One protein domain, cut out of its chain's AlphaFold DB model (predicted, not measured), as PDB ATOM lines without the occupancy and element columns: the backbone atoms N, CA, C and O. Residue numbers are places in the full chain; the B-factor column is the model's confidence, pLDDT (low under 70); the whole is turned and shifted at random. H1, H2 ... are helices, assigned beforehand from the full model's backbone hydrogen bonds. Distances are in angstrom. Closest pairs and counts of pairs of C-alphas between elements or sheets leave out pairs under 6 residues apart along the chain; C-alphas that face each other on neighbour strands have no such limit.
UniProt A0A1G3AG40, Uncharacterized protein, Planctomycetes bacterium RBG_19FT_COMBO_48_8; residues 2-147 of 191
ATOM      1  N   PHE A   2      58.247  18.185 -41.413       58.97
ATOM      2  CA  PHE A   2      57.086  17.704 -42.193       58.97
ATOM      3  C   PHE A   2      56.444  16.389 -41.701       58.97
ATOM      4  O   PHE A   2      55.220  16.308 -41.693       58.97
ATOM      5  N   PRO A   3      57.210  15.390 -41.220       59.91
ATOM      6  CA  PRO A   3      56.614  14.154 -40.713       59.91
ATOM      7  C   PRO A   3      55.836  14.325 -39.399       59.91
ATOM      8  O   PRO A   3      54.890  13.591 -39.167       59.91
ATOM      9  N   ALA A   4      56.198  15.292 -38.551       58.53
ATOM     10  CA  ALA A   4      55.529  15.506 -37.264       58.53
ATOM     11  C   ALA A   4      54.120  16.089 -37.441       58.53
ATOM     12  O   ALA A   4      53.186  15.650 -36.782       58.53
ATOM     13  N   VAL A   5      53.960  17.005 -38.402       60.59
ATOM     14  CA  VAL A   5      52.650  17.547 -38.796       60.59
ATOM     15  C   VAL A   5      51.756  16.438 -39.363       60.59
ATOM     16  O   VAL A   5      50.571  16.385 -39.062       60.59
ATOM     17  N   ALA A   6      52.329  15.522 -40.153       60.97
ATOM     18  CA  ALA A   6      51.583  14.431 -40.780       60.97
ATOM     19  C   ALA A   6      51.192  13.297 -39.812       60.97
ATOM     20  O   ALA A   6      50.170  12.661 -40.027       60.97
ATOM     21  N   TYR A   7      52.003  13.015 -38.787       57.62
ATOM     22  CA  TYR A   7      51.780  11.881 -37.878       57.62
ATOM     23  C   TYR A   7      51.098  12.241 -36.558       57.62
ATOM     24  O   TYR A   7      50.478  11.356 -35.986       57.62
ATOM     25  N   ASP A   8      51.234  13.472 -36.061       58.25
ATOM     26  CA  ASP A   8      50.698  13.882 -34.751       58.25
ATOM     27  C   ASP A   8      49.733  15.083 -34.846       58.25
ATOM     28  O   ASP A   8      49.304  15.591 -33.816       58.25
ATOM     29  N   GLY A   9      49.438  15.610 -36.047       60.94
ATOM     30  CA  GLY A   9      48.594  16.810 -36.209       60.94
ATOM     31  C   GLY A   9      49.150  18.075 -35.528       60.94
ATOM     32  O   GLY A   9      48.443  19.064 -35.371       60.94
ATOM     33  N   SER A  10      50.416  18.032 -35.105       63.59
ATOM     34  CA  SER A  10      51.083  19.034 -34.272       63.59
ATOM     35  C   SER A  10      51.391  20.322 -35.049       63.59
ATOM     36  O   SER A  10      51.833  20.282 -36.203       63.59
ATOM     37  N   ASP A  11      51.192  21.473 -34.399       72.81
ATOM     38  CA  ASP A  11      51.514  22.792 -34.947       72.81
ATOM     39  C   ASP A  11      53.004  22.920 -35.306       72.81
ATOM     40  O   ASP A  11      53.884  22.358 -34.651       72.81
ATOM     41  N   CYS A  12      53.324  23.742 -36.313       60.31
ATOM     42  CA  CYS A  12      54.694  23.929 -36.812       60.31
ATOM     43  C   CYS A  12      55.738  24.212 -35.710       60.31
ATOM     44  O   CYS A  12      56.876  23.752 -35.817       60.31
ATOM     45  N   PHE A  13      55.371  24.952 -34.656       63.91
ATOM     46  CA  PHE A  13      56.263  25.249 -33.528       63.91
ATOM     47  C   PHE A  13      56.495  24.042 -32.606       63.91
ATOM     48  O   PHE A  13      57.632  23.807 -32.188       63.91
ATOM     49  N   ASP A  14      55.464  23.242 -32.337       71.00
ATOM     50  CA  ASP A  14      55.579  22.027 -31.525       71.00
ATOM     51  C   ASP A  14      56.350  20.931 -32.285       71.00
ATOM     52  O   ASP A  14      57.312  20.349 -31.768       71.00
ATOM     53  N   ALA A  15      56.083  20.791 -33.586       67.62
ATOM     54  CA  ALA A  15      56.864  19.960 -34.495       67.62
ATOM     55  C   ALA A  15      58.366  20.326 -34.498       67.62
ATOM     56  O   ALA A  15      59.220  19.437 -34.630       67.62
ATOM     57  N   ILE A  16      58.714  21.617 -34.363       67.19
ATOM     58  CA  ILE A  16      60.108  22.104 -34.267       67.19
ATOM     59  C   ILE A  16      60.721  21.599 -32.964       67.19
ATOM     60  O   ILE A  16      61.766  20.942 -32.997       67.19
ATOM     61  N   SER A  17      60.038  21.830 -31.842       72.38
ATOM     62  CA  SER A  17      60.514  21.494 -30.499       72.38
ATOM     63  C   SER A  17      60.775  19.995 -30.356       72.38
ATOM     64  O   SER A  17      61.836  19.571 -29.884       72.38
ATOM     65  N   ARG A  18      59.857  19.171 -30.871       70.75
ATOM     66  CA  ARG A  18      59.966  17.711 -30.829       70.75
ATOM     67  C   ARG A  18      61.093  17.190 -31.717       70.75
ATOM     68  O   ARG A  18      61.846  16.308 -31.309       70.75
ATOM     69  N   SER A  19      61.292  17.798 -32.890       69.31
ATOM     70  CA  SER A  19      62.409  17.438 -33.771       69.31
ATOM     71  C   SER A  19      63.778  17.722 -33.142       69.31
ATOM     72  O   SER A  19      64.669  16.881 -33.247       69.31
ATOM     73  N   PHE A  20      63.934  18.835 -32.414       68.31
ATOM     74  CA  PHE A  20      65.152  19.103 -31.641       68.31
ATOM     75  C   PHE A  20      65.281  18.163 -30.439       68.31
ATOM     76  O   PHE A  20      66.363  17.632 -30.190       68.31
ATOM     77  N   SER A  21      64.180  17.885 -29.738       73.94
ATOM     78  CA  SER A  21      64.169  16.968 -28.593       73.94
ATOM     79  C   SER A  21      64.625  15.560 -28.981       73.94
ATOM     80  O   SER A  21      65.444  14.969 -28.282       73.94
ATOM     81  N   TYR A  22      64.203  15.042 -30.138       70.88
ATOM     82  CA  TYR A  22      64.662  13.742 -30.636       70.88
ATOM     83  C   TYR A  22      66.147  13.720 -31.008       70.88
ATOM     84  O   TYR A  22      66.824  12.721 -30.752       70.88
ATOM     85  N   VAL A  23      66.675  14.817 -31.562       71.62
ATOM     86  CA  VAL A  23      68.110  14.946 -31.861       71.62
ATOM     87  C   VAL A  23      68.940  14.856 -30.577       71.62
ATOM     88  O   VAL A  23      69.942  14.142 -30.553       71.62
ATOM     89  N   TYR A  24      68.505  15.514 -29.498       71.31
ATOM     90  CA  TYR A  24      69.227  15.516 -28.222       71.31
ATOM     91  C   TYR A  24      68.961  14.288 -27.342       71.31
ATOM     92  O   TYR A  24      69.842  13.898 -26.579       71.31
ATOM     93  N   ALA A  25      67.797  13.640 -27.456       74.75
ATOM     94  CA  ALA A  25      67.443  12.492 -26.621       74.75
ATOM     95  C   ALA A  25      68.369  11.286 -26.853       74.75
ATOM     96  O   ALA A  25      68.773  10.620 -25.899       74.75
ATOM     97  N   LYS A  26      68.714  10.984 -28.115       76.25
ATOM     98  CA  LYS A  26      69.634   9.887 -28.485       76.25
ATOM     99  C   LYS A  26      70.461  10.248 -29.734       76.25
ATOM    100  O   LYS A  26      70.267   9.632 -30.788       76.25
ATOM    101  N   PRO A  27      71.432  11.177 -29.629       78.94
ATOM    102  CA  PRO A  27      72.163  11.716 -30.784       78.94
ATOM    103  C   PRO A  27      72.912  10.632 -31.567       78.94
ATOM    104  O   PRO A  27      72.945  10.655 -32.795       78.94
ATOM    105  N   TRP A  28      73.440   9.617 -30.874       81.06
ATOM    106  CA  TRP A  28      74.170   8.520 -31.512       81.06
ATOM    107  C   TRP A  28      73.308   7.708 -32.489       81.06
ATOM    108  O   TRP A  28      73.765   7.338 -33.568       81.06
ATOM    109  N   ARG A  29      72.038   7.453 -32.150       77.38
ATOM    110  CA  ARG A  29      71.134   6.683 -33.021       77.38
ATOM    111  C   ARG A  29      70.698   7.488 -34.240       77.38
ATOM    112  O   ARG A  29      70.650   6.931 -35.331       77.38
ATOM    113  N   MET A  30      70.471   8.791 -34.074       79.19
ATOM    114  CA  MET A  30      70.187   9.702 -35.187       79.19
ATOM    115  C   MET A  30      71.316   9.712 -36.220       79.19
ATOM    116  O   MET A  30      71.058   9.597 -37.420       79.19
ATOM    117  N   VAL A  31      72.568   9.789 -35.758       83.00
ATOM    118  CA  VAL A  31      73.742   9.735 -36.640       83.00
ATOM    119  C   VAL A  31      73.800   8.405 -37.394       83.00
ATOM    120  O   VAL A  31      73.978   8.413 -38.609       83.00
ATOM    121  N   VAL A  32      73.584   7.271 -36.717       85.38
ATOM    122  CA  VAL A  32      73.591   5.945 -37.362       85.38
ATOM    123  C   VAL A  32      72.477   5.813 -38.406       85.38
ATOM    124  O   VAL A  32      72.748   5.373 -39.520       85.38
ATOM    125  N   TYR A  33      71.246   6.228 -38.103       84.00
ATOM    126  CA  TYR A  33      70.142   6.159 -39.069       84.00
ATOM    127  C   TYR A  33      70.362   7.073 -40.274       84.00
ATOM    128  O   TYR A  33      70.113   6.666 -41.408       84.00
ATOM    129  N   THR A  34      70.906   8.270 -40.050       83.88
ATOM    130  CA  THR A  34      71.261   9.197 -41.133       83.88
ATOM    131  C   THR A  34      72.395   8.634 -41.988       83.88
ATOM    132  O   THR A  34      72.340   8.723 -43.212       83.88
ATOM    133  N   ALA A  35      73.396   7.997 -41.374       85.62
ATOM    134  CA  ALA A  35      74.491   7.353 -42.090       85.62
ATOM    135  C   ALA A  35      73.999   6.178 -42.950       85.62
ATOM    136  O   ALA A  35      74.363   6.086 -44.120       85.62
ATOM    137  N   ILE A  36      73.123   5.319 -42.416       89.00
ATOM    138  CA  ILE A  36      72.516   4.213 -43.173       89.00
ATOM    139  C   ILE A  36      71.695   4.755 -44.350       89.00
ATOM    140  O   ILE A  36      71.850   4.280 -45.476       89.00
ATOM    141  N   ALA A  37      70.874   5.784 -44.118       87.44
ATOM    142  CA  ALA A  37      70.105   6.433 -45.176       87.44
ATOM    143  C   ALA A  37      71.018   7.060 -46.243       87.44
ATOM    144  O   ALA A  37      70.750   6.922 -47.432       87.44
ATOM    145  N   ALA A  38      72.129   7.689 -45.850       88.25
ATOM    146  CA  ALA A  38      73.098   8.261 -46.783       88.25
ATOM    147  C   ALA A  38      73.800   7.188 -47.633       88.25
ATOM    148  O   ALA A  38      73.957   7.372 -48.840       88.25
ATOM    149  N   VAL A  39      74.180   6.053 -47.037       91.75
ATOM    150  CA  VAL A  39      74.771   4.918 -47.766       91.75
ATOM    151  C   VAL A  39      73.774   4.357 -48.776       91.75
ATOM    152  O   VAL A  39      74.111   4.203 -49.950       91.75
ATOM    153  N   TYR A  40      72.531   4.119 -48.356       89.19
ATOM    154  CA  TYR A  40      71.480   3.635 -49.248       89.19
ATOM    155  C   TYR A  40      71.187   4.634 -50.380       89.19
ATOM    156  O   TYR A  40      71.166   4.263 -51.553       89.19
ATOM    157  N   GLY A  41      71.074   5.923 -50.051       89.12
ATOM    158  CA  GLY A  41      70.900   6.997 -51.027       89.12
ATOM    159  C   GLY A  41      72.050   7.090 -52.028       89.12
ATOM    160  O   GLY A  41      71.806   7.300 -53.213       89.12
ATOM    161  N   SER A  42      73.295   6.871 -51.593       89.62
ATOM    162  CA  SER A  42      74.473   6.849 -52.470       89.62
ATOM    163  C   SER A  42      74.425   5.694 -53.478       89.62
ATOM    164  O   SER A  42      74.717   5.885 -54.664       89.62
ATOM    165  N   ILE A  43      73.986   4.511 -53.036       92.56
ATOM    166  CA  ILE A  43      73.799   3.340 -53.903       92.56
ATOM    167  C   ILE A  43      72.708   3.625 -54.942       92.56
ATOM    168  O   ILE A  43      72.947   3.477 -56.143       92.56
ATOM    169  N   CYS A  44      71.538   4.108 -54.511       90.94
ATOM    170  CA  CYS A  44      70.443   4.444 -55.422       90.94
ATOM    171  C   CYS A  44      70.816   5.577 -56.390       90.94
ATOM    172  O   CYS A  44      70.525   5.484 -57.579       90.94
ATOM    173  N   TYR A  45      71.514   6.614 -55.918       90.00
ATOM    174  CA  TYR A  45      72.016   7.700 -56.763       90.00
ATOM    175  C   TYR A  45      72.938   7.171 -57.864       90.00
ATOM    176  O   TYR A  45      72.799   7.547 -59.028       90.00
ATOM    177  N   THR A  46      73.848   6.259 -57.517       89.19
ATOM    178  CA  THR A  46      74.747   5.628 -58.490       89.19
ATOM    179  C   THR A  46      73.960   4.832 -59.531       89.19
ATOM    180  O   THR A  46      74.271   4.919 -60.717       89.19
ATOM    181  N   PHE A  47      72.907   4.122 -59.120       90.19
ATOM    182  CA  PHE A  47      72.032   3.381 -60.030       90.19
ATOM    183  C   PHE A  47      71.250   4.299 -60.984       90.19
ATOM    184  O   PHE A  47      71.270   4.090 -62.196       90.19
ATOM    185  N   VAL A  48      70.623   5.363 -60.471       90.19
ATOM    186  CA  VAL A  48      69.908   6.358 -61.293       90.19
ATOM    187  C   VAL A  48      70.864   7.028 -62.280       90.19
ATOM    188  O   VAL A  48      70.547   7.196 -63.458       90.19
ATOM    189  N   ARG A  49      72.075   7.361 -61.827       87.81
ATOM    190  CA  ARG A  49      73.105   7.951 -62.682       87.81
ATOM    191  C   ARG A  49      73.610   6.979 -63.746       87.81
ATOM    192  O   ARG A  49      73.847   7.400 -64.877       87.81
ATOM    193  N   LEU A  50      73.749   5.696 -63.415       88.25
ATOM    194  CA  LEU A  50      74.078   4.643 -64.374       88.25
ATOM    195  C   LEU A  50      72.988   4.521 -65.440       88.25
ATOM    196  O   LEU A  50      73.310   4.459 -66.621       88.25
ATOM    197  N   PHE A  51      71.714   4.543 -65.044       88.56
ATOM    198  CA  PHE A  51      70.592   4.502 -65.979       88.56
ATOM    199  C   PHE A  51      70.583   5.715 -66.922       88.56
ATOM    200  O   PHE A  51      70.440   5.556 -68.136       88.56
ATOM    201  N   ALA A  52      70.818   6.919 -66.390       88.19
ATOM    202  CA  ALA A  52      70.969   8.131 -67.194       88.19
ATOM    203  C   ALA A  52      72.137   8.012 -68.189       88.19
ATOM    204  O   ALA A  52      71.973   8.287 -69.376       88.19
ATOM    205  N   PHE A  53      73.301   7.540 -67.729       87.88
ATOM    206  CA  PHE A  53      74.465   7.306 -68.583       87.88
ATOM    207  C   PHE A  53      74.177   6.279 -69.686       87.88
ATOM    208  O   PHE A  53      74.495   6.525 -70.847       87.88
ATOM    209  N   LEU A  54      73.537   5.158 -69.345       87.94
ATOM    210  CA  LEU A  54      73.204   4.098 -70.292       87.94
ATOM    211  C   LEU A  54      72.203   4.584 -71.345       87.94
ATOM    212  O   LEU A  54      72.362   4.288 -72.525       87.94
ATOM    213  N   SER A  55      71.227   5.397 -70.937       87.50
ATOM    214  CA  SER A  55      70.257   6.013 -71.845       87.50
ATOM    215  C   SER A  55      70.947   6.937 -72.851       87.50
ATOM    216  O   SER A  55      70.736   6.806 -74.053       87.50
ATOM    217  N   LEU A  56      71.845   7.820 -72.390       86.94
ATOM    218  CA  LEU A  56      72.632   8.689 -73.276       86.94
ATOM    219  C   LEU A  56      73.558   7.889 -74.200       86.94
ATOM    220  O   LEU A  56      73.719   8.237 -75.371       86.94
ATOM    221  N   TRP A  57      74.154   6.815 -73.679       86.06
ATOM    222  CA  TRP A  57      75.013   5.921 -74.444       86.06
ATOM    223  C   TRP A  57      74.251   5.256 -75.593       86.06
ATOM    224  O   TRP A  57      74.703   5.311 -76.737       86.06
ATOM    225  N   ILE A  58      73.080   4.685 -75.302       87.75
ATOM    226  CA  ILE A  58      72.210   4.045 -76.294       87.75
ATOM    227  C   ILE A  58      71.755   5.071 -77.333       87.75
ATOM    228  O   ILE A  58      71.889   4.813 -78.524       87.75
ATOM    229  N   THR A  59      71.294   6.253 -76.912       87.75
ATOM    230  CA  THR A  59      70.862   7.309 -77.840       87.75
ATOM    231  C   THR A  59      71.988   7.703 -78.793       87.75
ATOM    232  O   THR A  59      71.780   7.752 -80.004       87.75
ATOM    233  N   ARG A  60      73.208   7.913 -78.286       81.56
ATOM    234  CA  ARG A  60      74.360   8.216 -79.142       81.56
ATOM    235  C   ARG A  60      74.681   7.065 -80.093       81.56
ATOM    236  O   ARG A  60      74.979   7.318 -81.256       81.56
ATOM    237  N   TRP A  61      74.628   5.826 -79.613       84.44
ATOM    238  CA  TRP A  61      74.897   4.649 -80.434       84.44
ATOM    239  C   TRP A  61      73.875   4.504 -81.573       84.44
ATOM    240  O   TRP A  61      74.263   4.277 -82.716       84.44
ATOM    241  N   LEU A  62      72.590   4.750 -81.296       85.94
ATOM    242  CA  LEU A  62      71.533   4.798 -82.311       85.94
ATOM    243  C   LEU A  62      71.766   5.917 -83.333       85.94
ATOM    244  O   LEU A  62      71.651   5.672 -84.531       85.94
ATOM    245  N   LEU A  63      72.135   7.123 -82.885       83.56
ATOM    246  CA  LEU A  63      72.470   8.229 -83.791       83.56
ATOM    247  C   LEU A  63      73.665   7.878 -84.685       83.56
ATOM    248  O   LEU A  63      73.654   8.178 -85.874       83.56
ATOM    249  N   GLN A  64      74.683   7.214 -84.133       79.31
ATOM    250  CA  GLN A  64      75.836   6.758 -84.908       79.31
ATOM    251  C   GLN A  64      75.452   5.710 -85.954       79.31
ATOM    252  O   GLN A  64      75.943   5.793 -87.072       79.31
ATOM    253  N   LEU A  65      74.564   4.766 -85.630       83.00
ATOM    254  CA  LEU A  65      74.045   3.805 -86.608       83.00
ATOM    255  C   LEU A  65      73.229   4.491 -87.711       83.00
ATOM    256  O   LEU A  65      73.400   4.161 -88.882       83.00
ATOM    257  N   GLY A  66      72.383   5.462 -87.347       79.81
ATOM    258  CA  GLY A  66      71.568   6.223 -88.298       79.81
ATOM    259  C   GLY A  66      72.405   7.040 -89.285       79.81
ATOM    260  O   GLY A  66      72.142   6.999 -90.480       79.81
ATOM    261  N   LEU A  67      73.452   7.717 -88.805       76.12
ATOM    262  CA  LEU A  67      74.373   8.489 -89.652       76.12
ATOM    263  C   LEU A  67      75.334   7.597 -90.450       76.12
ATOM    264  O   LEU A  67      75.745   7.954 -91.548       76.12
ATOM    265  N   TRP A  68      75.711   6.431 -89.914       67.00
ATOM    266  CA  TRP A  68      76.575   5.479 -90.617       67.00
ATOM    267  C   TRP A  68      75.879   4.826 -91.815       67.00
ATOM    268  O   TRP A  68      76.535   4.549 -92.817       67.00
ATOM    269  N   ALA A  69      74.557   4.642 -91.750       65.88
ATOM    270  CA  ALA A  69      73.758   4.227 -92.902       65.88
ATOM    271  C   ALA A  69      73.775   5.265 -94.045       65.88
ATOM    272  O   ALA A  69      73.517   4.907 -95.193       65.88
ATOM    273  N   ASP A  70      74.131   6.518 -93.743       62.75
ATOM    274  CA  ASP A  70      74.196   7.647 -94.673       62.75
ATOM    275  C   ASP A  70      75.662   8.022 -95.005       62.75
ATOM    276  O   ASP A  70      76.064   9.173 -94.941       62.75
ATOM    277  N   ASN A  71      76.512   7.017 -95.280       57.31
ATOM    278  CA  ASN A  71      77.811   7.029 -96.000       57.31
ATOM    279  C   ASN A  71      78.805   8.224 -95.860       57.31
ATOM    280  O   ASN A  71      79.706   8.365 -96.691       57.31
ATOM    281  N   GLY A  72      78.723   9.071 -94.832       57.12
ATOM    282  CA  GLY A  72      79.519  10.297 -94.708       57.12
ATOM    283  C   GLY A  72      80.420  10.322 -93.476       57.12
ATOM    284  O   GLY A  72      79.983  10.630 -92.370       57.12
ATOM    285  N   SER A  73      81.728  10.112 -93.653       60.28
ATOM    286  CA  SER A  73      82.733  10.233 -92.578       60.28
ATOM    287  C   SER A  73      82.834  11.644 -91.965       60.28
ATOM    288  O   SER A  73      83.352  11.804 -90.858       60.28
ATOM    289  N   GLN A  74      82.318  12.678 -92.642       62.31
ATOM    290  CA  GLN A  74      82.261  14.042 -92.107       62.31
ATOM    291  C   GLN A  74      81.158  14.251 -91.055       62.31
ATOM    292  O   GLN A  74      81.372  15.009 -90.109       62.31
ATOM    293  N   GLU A  75      80.020  13.562 -91.163       64.75
ATOM    294  CA  GLU A  75      78.874  13.693 -90.244       64.75
ATOM    295  C   GLU A  75      79.239  13.241 -88.820       64.75
ATOM    296  O   GLU A  75      78.888  13.883 -87.829       64.75
ATOM    297  N   VAL A  76      80.044  12.178 -88.706       66.38
ATOM    298  CA  VAL A  76      80.501  11.630 -87.416       66.38
ATOM    299  C   VAL A  76      81.358  12.643 -86.645       66.38
ATOM    300  O   VAL A  76      81.240  12.755 -85.421       66.38
ATOM    301  N   ASN A  77      82.180  13.423 -87.354       70.62
ATOM    302  CA  ASN A  77      83.001  14.476 -86.754       70.62
ATOM    303  C   ASN A  77      82.151  15.681 -86.316       70.62
ATOM    304  O   ASN A  77      82.403  16.251 -85.253       70.62
ATOM    305  N   LYS A  78      81.098  16.026 -87.070       71.31
ATOM    306  CA  LYS A  78      80.138  17.077 -86.689       71.31
ATOM    307  C   LYS A  78      79.303  16.691 -85.469       71.31
ATOM    308  O   LYS A  78      79.149  17.500 -84.556       71.31
ATOM    309  N   LEU A  79      78.828  15.445 -85.388       73.12
ATOM    310  CA  LEU A  79      78.085  14.960 -84.220       73.12
ATOM    311  C   LEU A  79      78.942  15.003 -82.948       73.12
ATOM    312  O   LEU A  79      78.438  15.333 -81.879       73.12
ATOM    313  N   ALA A  80      80.236  14.689 -83.049       71.25
ATOM    314  CA  ALA A  80      81.159  14.796 -81.920       71.25
ATOM    315  C   ALA A  80      81.371  16.249 -81.452       71.25
ATOM    316  O   ALA A  80      81.612  16.461 -80.264       71.25
ATOM    317  N   ALA A  81      81.243  17.229 -82.353       70.00
ATOM    318  CA  ALA A  81      81.299  18.650 -82.015       70.00
ATOM    319  C   ALA A  81      80.003  19.152 -81.346       70.00
ATOM    320  O   ALA A  81      80.070  19.923 -80.391       70.00
ATOM    321  N   ILE A  82      78.834  18.691 -81.813       75.62
ATOM    322  CA  ILE A  82      77.515  19.088 -81.285       75.62
ATOM    323  C   ILE A  82      77.211  18.394 -79.952       75.62
ATOM    324  O   ILE A  82      76.722  19.024 -79.017       75.62
ATOM    325  N   TRP A  83      77.510  17.098 -79.854       75.62
ATOM    326  CA  TRP A  83      77.289  16.304 -78.654       75.62
ATOM    327  C   TRP A  83      78.589  15.592 -78.256       75.62
ATOM    328  O   TRP A  83      78.939  14.561 -78.847       75.62
ATOM    329  N   PRO A  84      79.324  16.105 -77.251       72.31
ATOM    330  CA  PRO A  84      80.509  15.428 -76.739       72.31
ATOM    331  C   PRO A  84      80.135  14.083 -76.105       72.31
ATOM    332  O   PRO A  84      79.018  13.879 -75.628       72.31
ATOM    333  N   LYS A  85      81.079  13.135 -76.110       71.81
ATOM    334  CA  LYS A  85      80.874  11.802 -75.529       71.81
ATOM    335  C   LYS A  85      80.483  11.955 -74.048       71.81
ATOM    336  O   LYS A  85      81.261  12.548 -73.302       71.81
ATOM    337  N   PRO A  86      79.320  11.433 -73.615       72.25
ATOM    338  CA  PRO A  86      78.934  11.513 -72.217       72.25
ATOM    339  C   PRO A  86      79.926  10.694 -71.395       72.25
ATOM    340  O   PRO A  86      80.218   9.543 -71.728       72.25
ATOM    341  N   GLU A  87      80.447  11.283 -70.326       74.62
ATOM    342  CA  GLU A  87      81.244  10.566 -69.340       74.62
ATOM    343  C   GLU A  87      80.418  10.346 -68.082       74.62
ATOM    344  O   GLU A  87      79.599  11.181 -67.695       74.62
ATOM    345  N   PHE A  88      80.681   9.243 -67.384       66.94
ATOM    346  CA  PHE A  88      79.974   8.911 -66.148       66.94
ATOM    347  C   PHE A  88      80.039  10.045 -65.105       66.94
ATOM    348  O   PHE A  88      79.099  10.234 -64.335       66.94
ATOM    349  N   ARG A  89      81.124  10.840 -65.096       66.94
ATOM    350  CA  ARG A  89      81.308  11.976 -64.175       66.94
ATOM    351  C   ARG A  89      80.842  13.321 -64.735       66.94
ATOM    352  O   ARG A  89      80.416  14.159 -63.942       66.94
ATOM    353  N   TYR A  90      80.853  13.494 -66.054       69.81
ATOM    354  CA  TYR A  90      80.499  14.732 -66.746       69.81
ATOM    355  C   TYR A  90      79.426  14.441 -67.797       69.81
ATOM    356  O   TYR A  90      79.724  14.158 -68.954       69.81
ATOM    357  N   LEU A  91      78.159  14.506 -67.376       68.31
ATOM    358  CA  LEU A  91      77.020  14.221 -68.257       68.31
ATOM    359  C   LEU A  91      76.767  15.342 -69.277       68.31
ATOM    360  O   LEU A  91      76.267  15.056 -70.359       68.31
ATOM    361  N   LEU A  92      77.115  16.594 -68.947       67.69
ATOM    362  CA  LEU A  92      76.910  17.732 -69.853       67.69
ATOM    363  C   LEU A  92      77.998  17.856 -70.925       67.69
ATOM    364  O   LEU A  92      77.702  18.352 -72.003       67.69
ATOM    365  N   GLY A  93      79.221  17.382 -70.656       64.31
ATOM    366  CA  GLY A  93      80.386  17.600 -71.517       64.31
ATOM    367  C   GLY A  93      80.688  19.087 -71.776       64.31
ATOM    368  O   GLY A  93      79.832  19.960 -71.687       64.31
ATOM    369  N   SER A  94      81.936  19.418 -72.084       59.06
ATOM    370  CA  SER A  94      82.276  20.746 -72.605       59.06
ATOM    371  C   SER A  94      82.363  20.646 -74.121       59.06
ATOM    372  O   SER A  94      83.282  20.006 -74.636       59.06
ATOM    373  N   SER A  95      81.406  21.229 -74.840       59.09
ATOM    374  CA  SER A  95      81.507  21.360 -76.293       59.09
ATOM    375  C   SER A  95      82.517  22.458 -76.641       59.09
ATOM    376  O   SER A  95      82.514  23.544 -76.062       59.09
ATOM    377  N   SER A  96      83.417  22.161 -77.579       57.38
ATOM    378  CA  SER A  96      84.274  23.184 -78.183       57.38
ATOM    379  C   SER A  96      83.416  24.032 -79.126       57.38
ATOM    380  O   SER A  96      82.616  23.454 -79.864       57.38
ATOM    381  N   PRO A  97      83.565  25.368 -79.155       55.06
ATOM    382  CA  PRO A  97      82.833  26.206 -80.095       55.06
ATOM    383  C   PRO A  97      83.318  25.899 -81.517       55.06
ATOM    384  O   PRO A  97      84.383  26.347 -81.935       55.06
ATOM    385  N   ALA A  98      82.567  25.081 -82.250       56.62
ATOM    386  CA  ALA A  98      82.738  24.941 -83.689       56.62
ATOM    387  C   ALA A  98      82.063  26.129 -84.397       56.62
ATOM    388  O   ALA A  98      81.176  26.778 -83.848       56.62
ATOM    389  N   THR A  99      82.502  26.447 -85.611       57.16
ATOM    390  CA  THR A  99      81.891  27.473 -86.463       57.16
ATOM    391  C   THR A  99      80.518  26.985 -86.934       57.16
ATOM    392  O   THR A  99      80.428  26.227 -87.897       57.16
ATOM    393  N   THR A 100      79.466  27.359 -86.210       62.28
ATOM    394  CA  THR A 100      78.140  26.735 -86.316       62.28
ATOM    395  C   THR A 100      77.232  27.457 -87.319       62.28
ATOM    396  O   THR A 100      76.981  28.656 -87.189       62.28
ATOM    397  N   ASN A 101      76.680  26.719 -88.287       78.38
ATOM    398  CA  ASN A 101      75.565  27.184 -89.124       78.38
ATOM    399  C   ASN A 101      74.274  27.299 -88.286       78.38
ATOM    400  O   ASN A 101      74.115  26.595 -87.293       78.38
ATOM    401  N   TRP A 102      73.297  28.131 -88.672       78.38
ATOM    402  CA  TRP A 102      72.095  28.371 -87.843       78.38
ATOM    403  C   TRP A 102      71.333  27.082 -87.466       78.38
ATOM    404  O   TRP A 102      70.915  26.913 -86.320       78.38
ATOM    405  N   THR A 103      71.254  26.121 -88.390       80.69
ATOM    406  CA  THR A 103      70.640  24.804 -88.155       80.69
ATOM    407  C   THR A 103      71.433  23.938 -87.170       80.69
ATOM    408  O   THR A 103      70.847  23.272 -86.323       80.69
ATOM    409  N   GLU A 104      72.766  23.968 -87.221       77.88
ATOM    410  CA  GLU A 104      73.614  23.222 -86.278       77.88
ATOM    411  C   GLU A 104      73.485  23.796 -84.852       77.88
ATOM    412  O   GLU A 104      73.537  23.052 -83.873       77.88
ATOM    413  N   SER A 105      73.222  25.103 -84.727       80.69
ATOM    414  CA  SER A 105      72.998  25.775 -83.440       80.69
ATOM    415  C   SER A 105      71.678  25.349 -82.800       80.69
ATOM    416  O   SER A 105      71.637  25.036 -81.609       80.69
ATOM    417  N   ILE A 106      70.605  25.247 -83.598       83.75
ATOM    418  CA  ILE A 106      69.304  24.763 -83.110       83.75
ATOM    419  C   ILE A 106      69.407  23.313 -82.615       83.75
ATOM    420  O   ILE A 106      68.850  22.972 -81.570       83.75
ATOM    421  N   ALA A 107      70.166  22.472 -83.326       81.25
ATOM    422  CA  ALA A 107      70.382  21.080 -82.951       81.25
ATOM    423  C   ALA A 107      71.190  20.970 -81.648       81.25
ATOM    424  O   ALA A 107      70.792  20.239 -80.740       81.25
ATOM    425  N   ALA A 108      72.275  21.741 -81.517       81.25
ATOM    426  CA  ALA A 108      73.070  21.798 -80.291       81.25
ATOM    427  C   ALA A 108      72.247  22.273 -79.087       81.25
ATOM    428  O   ALA A 108      72.330  21.681 -78.011       81.25
ATOM    429  N   PHE A 109      71.405  23.294 -79.272       84.12
ATOM    430  CA  PHE A 109      70.515  23.789 -78.225       84.12
ATOM    431  C   PHE A 109      69.501  22.730 -77.775       84.12
ATOM    432  O   PHE A 109      69.311  22.533 -76.575       84.12
ATOM    433  N   LEU A 110      68.879  22.009 -78.714       87.25
ATOM    434  CA  LEU A 110      67.907  20.962 -78.394       87.25
ATOM    435  C   LEU A 110      68.552  19.792 -77.632       87.25
ATOM    436  O   LEU A 110      67.993  19.318 -76.641       87.25
ATOM    437  N   VAL A 111      69.747  19.358 -78.049       84.56
ATOM    438  CA  VAL A 111      70.523  18.330 -77.334       84.56
ATOM    439  C   VAL A 111      70.895  18.816 -75.935       84.56
ATOM    440  O   VAL A 111      70.717  18.081 -74.965       84.56
ATOM    441  N   TYR A 112      71.349  20.064 -75.800       84.56
ATOM    442  CA  TYR A 112      71.670  20.654 -74.502       84.56
ATOM    443  C   TYR A 112      70.451  20.704 -73.568       84.56
ATOM    444  O   TYR A 112      70.552  20.309 -72.407       84.56
ATOM    445  N   LEU A 113      69.284  21.117 -74.075       87.56
ATOM    446  CA  LEU A 113      68.028  21.113 -73.319       87.56
ATOM    447  C   LEU A 113      67.679  19.701 -72.831       87.56
ATOM    448  O   LEU A 113      67.328  19.515 -71.667       87.56
ATOM    449  N   PHE A 114      67.814  18.695 -73.694       87.00
ATOM    450  CA  PHE A 114      67.557  17.302 -73.332       87.00
ATOM    451  C   PHE A 114      68.522  16.788 -72.250       87.00
ATOM    452  O   PHE A 114      68.094  16.156 -71.281       87.00
ATOM    453  N   LEU A 115      69.815  17.113 -72.355       85.56
ATOM    454  CA  LEU A 115      70.803  16.805 -71.316       85.56
ATOM    455  C   LEU A 115      70.458  17.486 -69.986       85.56
ATOM    456  O   LEU A 115      70.586  16.864 -68.929       85.56
ATOM    457  N   LEU A 116      69.974  18.729 -70.029       86.88
ATOM    458  CA  LEU A 116      69.535  19.465 -68.847       86.88
ATOM    459  C   LEU A 116      68.341  18.783 -68.172       86.88
ATOM    460  O   LEU A 116      68.343  18.659 -66.950       86.88
ATOM    461  N   VAL A 117      67.370  18.276 -68.938       89.88
ATOM    462  CA  VAL A 117      66.243  17.496 -68.393       89.88
ATOM    463  C   VAL A 117      66.739  16.232 -67.686       89.88
ATOM    464  O   VAL A 117      66.317  15.951 -66.566       89.88
ATOM    465  N   ILE A 118      67.674  15.492 -68.288       88.50
ATOM    466  CA  ILE A 118      68.231  14.269 -67.687       88.50
ATOM    467  C   ILE A 118      68.997  14.576 -66.398       88.50
ATOM    468  O   ILE A 118      68.836  13.876 -65.399       88.50
ATOM    469  N   VAL A 119      69.799  15.641 -66.381       87.50
ATOM    470  CA  VAL A 119      70.477  16.078 -65.153       87.50
ATOM    471  C   VAL A 119      69.472  16.564 -64.111       87.50
ATOM    472  O   VAL A 119      69.606  16.221 -62.937       87.50
ATOM    473  N   GLY A 120      68.431  17.279 -64.532       88.94
ATOM    474  CA  GLY A 120      67.321  17.690 -63.678       88.94
ATOM    475  C   GLY A 120      66.617  16.505 -63.019       88.94
ATOM    476  O   GLY A 120      66.336  16.562 -61.827       88.94
ATOM    477  N   LEU A 121      66.412  15.396 -63.738       89.69
ATOM    478  CA  LEU A 121      65.854  14.159 -63.176       89.69
ATOM    479  C   LEU A 121      66.758  13.551 -62.096       89.69
ATOM    480  O   LEU A 121      66.271  13.155 -61.038       89.69
ATOM    481  N   VAL A 122      68.074  13.524 -62.327       89.38
ATOM    482  CA  VAL A 122      69.045  13.046 -61.328       89.38
ATOM    483  C   VAL A 122      69.023  13.929 -60.074       89.38
ATOM    484  O   VAL A 122      69.070  13.410 -58.961       89.38
ATOM    485  N   VAL A 123      68.924  15.252 -60.230       89.75
ATOM    486  CA  VAL A 123      68.826  16.193 -59.098       89.75
ATOM    487  C   VAL A 123      67.487  16.050 -58.370       89.75
ATOM    488  O   VAL A 123      67.461  16.004 -57.142       89.75
ATOM    489  N   SER A 124      66.387  15.919 -59.112       91.44
ATOM    490  CA  SER A 124      65.044  15.706 -58.564       91.44
ATOM    491  C   SER A 124      64.996  14.459 -57.680       91.44
ATOM    492  O   SER A 124      64.491  14.515 -56.561       91.44
ATOM    493  N   PHE A 125      65.642  13.368 -58.109       91.25
ATOM    494  CA  PHE A 125      65.766  12.153 -57.304       91.25
ATOM    495  C   PHE A 125      66.408  12.406 -55.930       91.25
ATOM    496  O   PHE A 125      65.919  11.884 -54.930       91.25
ATOM    497  N   ILE A 126      67.465  13.226 -55.849       89.62
ATOM    498  CA  ILE A 126      68.125  13.557 -54.572       89.62
ATOM    499  C   ILE A 126      67.143  14.266 -53.633       89.62
ATOM    500  O   ILE A 126      67.072  13.940 -52.448       89.62
ATOM    501  N   ILE A 127      66.372  15.213 -54.168       89.75
ATOM    502  CA  ILE A 127      65.387  15.978 -53.400       89.75
ATOM    503  C   ILE A 127      64.279  15.042 -52.899       89.75
ATOM    504  O   ILE A 127      63.983  15.026 -51.705       89.75
ATOM    505  N   SER A 128      63.712  14.204 -53.771       90.44
ATOM    506  CA  SER A 128      62.691  13.222 -53.384       90.44
ATOM    507  C   SER A 128      63.203  12.230 -52.337       90.44
ATOM    508  O   SER A 128      62.512  11.958 -51.352       90.44
ATOM    509  N   PHE A 129      64.428  11.725 -52.507       89.25
ATOM    510  CA  PHE A 129      65.061  10.822 -51.551       89.25
ATOM    511  C   PHE A 129      65.251  11.488 -50.185       89.25
ATOM    512  O   PHE A 129      64.958  10.877 -49.162       89.25
ATOM    513  N   TYR A 130      65.677  12.753 -50.158       86.94
ATOM    514  CA  TYR A 130      65.839  13.513 -48.921       86.94
ATOM    515  C   TYR A 130      64.524  13.625 -48.136       86.94
ATOM    516  O   TYR A 130      64.504  13.362 -46.932       86.94
ATOM    517  N   PHE A 131      63.415  13.971 -48.794       85.12
ATOM    518  CA  PHE A 131      62.112  14.040 -48.124       85.12
ATOM    519  C   PHE A 131      61.650  12.668 -47.618       85.12
ATOM    520  O   PHE A 131      61.229  12.557 -46.468       85.12
ATOM    521  N   SER A 132      61.796  11.616 -48.426       86.81
ATOM    522  CA  SER A 132      61.428  10.249 -48.033       86.81
ATOM    523  C   SER A 132      62.251   9.737 -46.842       86.81
ATOM    524  O   SER A 132      61.686   9.245 -45.862       86.81
ATOM    525  N   ALA A 133      63.575   9.917 -46.874       85.75
ATOM    526  CA  ALA A 133      64.473   9.494 -45.804       85.75
ATOM    527  C   ALA A 133      64.158  10.201 -44.478       85.75
ATOM    528  O   ALA A 133      64.131   9.551 -43.434       85.75
ATOM    529  N   ASN A 134      63.859  11.504 -44.508       82.31
ATOM    530  CA  ASN A 134      63.468  12.247 -43.307       82.31
ATOM    531  C   ASN A 134      62.180  11.705 -42.669       82.31
ATOM    532  O   ASN A 134      62.094  11.650 -41.441       82.31
ATOM    533  N   THR A 135      61.204  11.275 -43.472       80.44
ATOM    534  CA  THR A 135      59.976  10.644 -42.963       80.44
ATOM    535  C   THR A 135      60.274   9.316 -42.276       80.44
ATOM    536  O   THR A 135      59.840   9.103 -41.149       80.44
ATOM    537  N   ILE A 136      61.087   8.458 -42.898       82.56
ATOM    538  CA  ILE A 136      61.456   7.154 -42.324       82.56
ATOM    539  C   ILE A 136      62.249   7.330 -41.021       82.56
ATOM    540  O   ILE A 136      61.958   6.674 -40.020       82.56
ATOM    541  N   ILE A 137      63.237   8.232 -41.010       83.19
ATOM    542  CA  ILE A 137      64.053   8.518 -39.821       83.19
ATOM    543  C   ILE A 137      63.173   9.033 -38.675       83.19
ATOM    544  O   ILE A 137      63.370   8.627 -37.530       83.19
ATOM    545  N   TYR A 138      62.177   9.874 -38.968       78.19
ATOM    546  CA  TYR A 138      61.236  10.359 -37.962       78.19
ATOM    547  C   TYR A 138      60.414   9.223 -37.340       78.19
ATOM    548  O   TYR A 138      60.395   9.100 -36.116       78.19
ATOM    549  N   SER A 139      59.811   8.347 -38.152       74.00
ATOM    550  CA  SER A 139      59.032   7.206 -37.647       74.00
ATOM    551  C   SER A 139      59.888   6.254 -36.800       74.00
ATOM    552  O   SER A 139      59.448   5.770 -35.756       74.00
ATOM    553  N   LEU A 140      61.149   6.028 -37.194       76.38
ATOM    554  CA  LEU A 140      62.107   5.247 -36.403       76.38
ATOM    555  C   LEU A 140      62.422   5.911 -35.059       76.38
ATOM    556  O   LEU A 140      62.460   5.231 -34.032       76.38
ATOM    557  N   MET A 141      62.630   7.228 -35.042       76.56
ATOM    558  CA  MET A 141      62.892   7.965 -33.807       76.56
ATOM    559  C   MET A 141      61.691   7.942 -32.865       76.56
ATOM    560  O   MET A 141      61.884   7.619 -31.690       76.56
ATOM    561  N   ARG A 142      60.475   8.163 -33.383       73.12
ATOM    562  CA  ARG A 142      59.214   8.113 -32.624       73.12
ATOM    563  C   ARG A 142      59.057   6.771 -31.905       73.12
ATOM    564  O   ARG A 142      58.916   6.747 -30.689       73.12
ATOM    565  N   LYS A 143      59.271   5.648 -32.598       71.25
ATOM    566  CA  LYS A 143      59.260   4.323 -31.956       71.25
ATOM    567  C   LYS A 143      60.305   4.181 -30.847       71.25
ATOM    568  O   LYS A 143      60.046   3.570 -29.817       71.25
ATOM    569  N   THR A 144      61.520   4.694 -31.046       68.69
ATOM    570  CA  THR A 144      62.612   4.490 -30.071       68.69
ATOM    571  C   THR A 144      62.598   5.419 -28.858       68.69
ATOM    572  O   THR A 144      63.264   5.102 -27.863       68.69
ATOM    573  N   VAL A 145      61.930   6.569 -28.961       71.12
ATOM    574  CA  VAL A 145      61.825   7.565 -27.886       71.12
ATOM    575  C   VAL A 145      60.459   7.470 -27.210       71.12
ATOM    576  O   VAL A 145      60.415   7.382 -25.987       71.12
ATOM    577  N   ASP A 146      59.386   7.360 -27.993       69.62
ATOM    578  CA  ASP A 146      58.006   7.437 -27.503       69.62
ATOM    579  C   ASP A 146      57.303   6.064 -27.451       69.62
ATOM    580  O   ASP A 146      56.170   5.984 -26.990       69.62
ATOM    581  N   ASN A 147      57.951   4.970 -27.889       70.25
ATOM    582  CA  ASN A 147      57.366   3.613 -27.960       70.25
ATOM    583  C   ASN A 147      56.045   3.516 -28.750       70.25
ATOM    584  O   ASN A 147      55.294   2.557 -28.592       70.25
TER     585      ASN A 147
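Overview. This is residues 2 to 147 of the 191 residues of an uncharacterized protein of Planctomycetes bacterium RBG_19FT_COMBO_48_8 (UniProt A0A1G3AG40). Two long helices, H3 and H5, run side by side in opposite directions as a narrow pair, spreading apart toward the end where H3 finishes and H5 starts; at the other end the small helices H1 and H2 meet at about a right angle, with H1 packed on H5 and H2 running crosswise to both long helices. Where H3 and H5 spread apart, residues 69 to 74 make a turn that sticks out, H4 folds back along the last part of H3, and a long loop, residues 83 to 101, then leads over to the first residues of H5. The printed part has 146 residues with five named helices, in the order H1, H2, H3, H4, H5, and no named strand; the class is all helix. The whole is extended, with a radius of gyration of the C-alphas of 23.5 A, and is a rod spanning 71 by 26 by 22 A.

Along the chain. The printed part begins at Phe 2, whose C-alpha is at (57.086, 17.704, -42.193) and which is the first residue of H1, residues 2 to 8. H2 is residues 12 to 25, 19.9 A from first to last C-alpha. H3 is residues 27 to 68 and measures 60.3 A, from C-alpha 27 at (72.163, 11.716, -30.784) to C-alpha 68 at (76.575, 5.479, -90.617). H4 is residues 73 to 82, 15.3 A long. Residues 83 to 101 hold no named element. H5, the longest helix with 45 residues, is residues 102 to 146 and measures 65.4 A, ending at C-alpha 146 at (58.006, 7.437, -27.503).

Arrangement. H5 is the hub and touches the four other helices. It touches H3 with 14 pairs of C-alphas within 8 A, opposite ways at a shallow tilt of 22 degrees; the closest C-alphas are those of Ala 37 and Ala 133, 6.4 A apart. H1 touches residues 134 to 139 of H5, the same way at a shallow tilt of 33 degrees, only just short of steep, and the closest C-alphas, of Pro 3 and Thr 135, are 5.4 A apart. H1 also touches H2, about perpendicular at 87 degrees, with the C-alphas of Ala 4 and Ala 15 closest at 5.4 A. H2 and H5 only just touch, with 3 pairs of C-alphas within 8 A, the closest those of Tyr 22 and Met 141 at 6.8 A. H2 and H3 are close but not clearly touching, their closest C-alphas being those of Val 23 and Met 30, 6.5 A apart. H3 and H4 form a helical hairpin: residues 64 to 68 of H3 touch H4, opposite ways at a shallow tilt of 31 degrees, and the C-alphas of Leu 67 and Glu 75 are closest at 6.9 A. H4 and H5 only just touch, with 3 pairs, the closest being the C-alphas of Ile 82 and Ala 108 at 5.3 A, at a steep tilt of 48 degrees. H1 is apart from H3 and H4, and H2 is apart from H4. In H1, H2 and H3 every backbone O i to N i+4 pair is within hydrogen-bond range; in H4 it is 5 of 6 and in H5 40 of 41.

Size, cuts and confidence. The C-alphas farthest apart are those of Asn 71 and Asp 146, at 71.3 A, while the first and last printed C-alphas are 20.0 A apart. The printed part has no cut. The links H1 to H2, H2 to H3 and H3 to H4 are tight, and H4 to H5 is long, with 19 residues. The mean pLDDT of the printed part is 77.1; 39 residues are under 70, among them residues 2 to 10, 68 to 76 and 88 to 100.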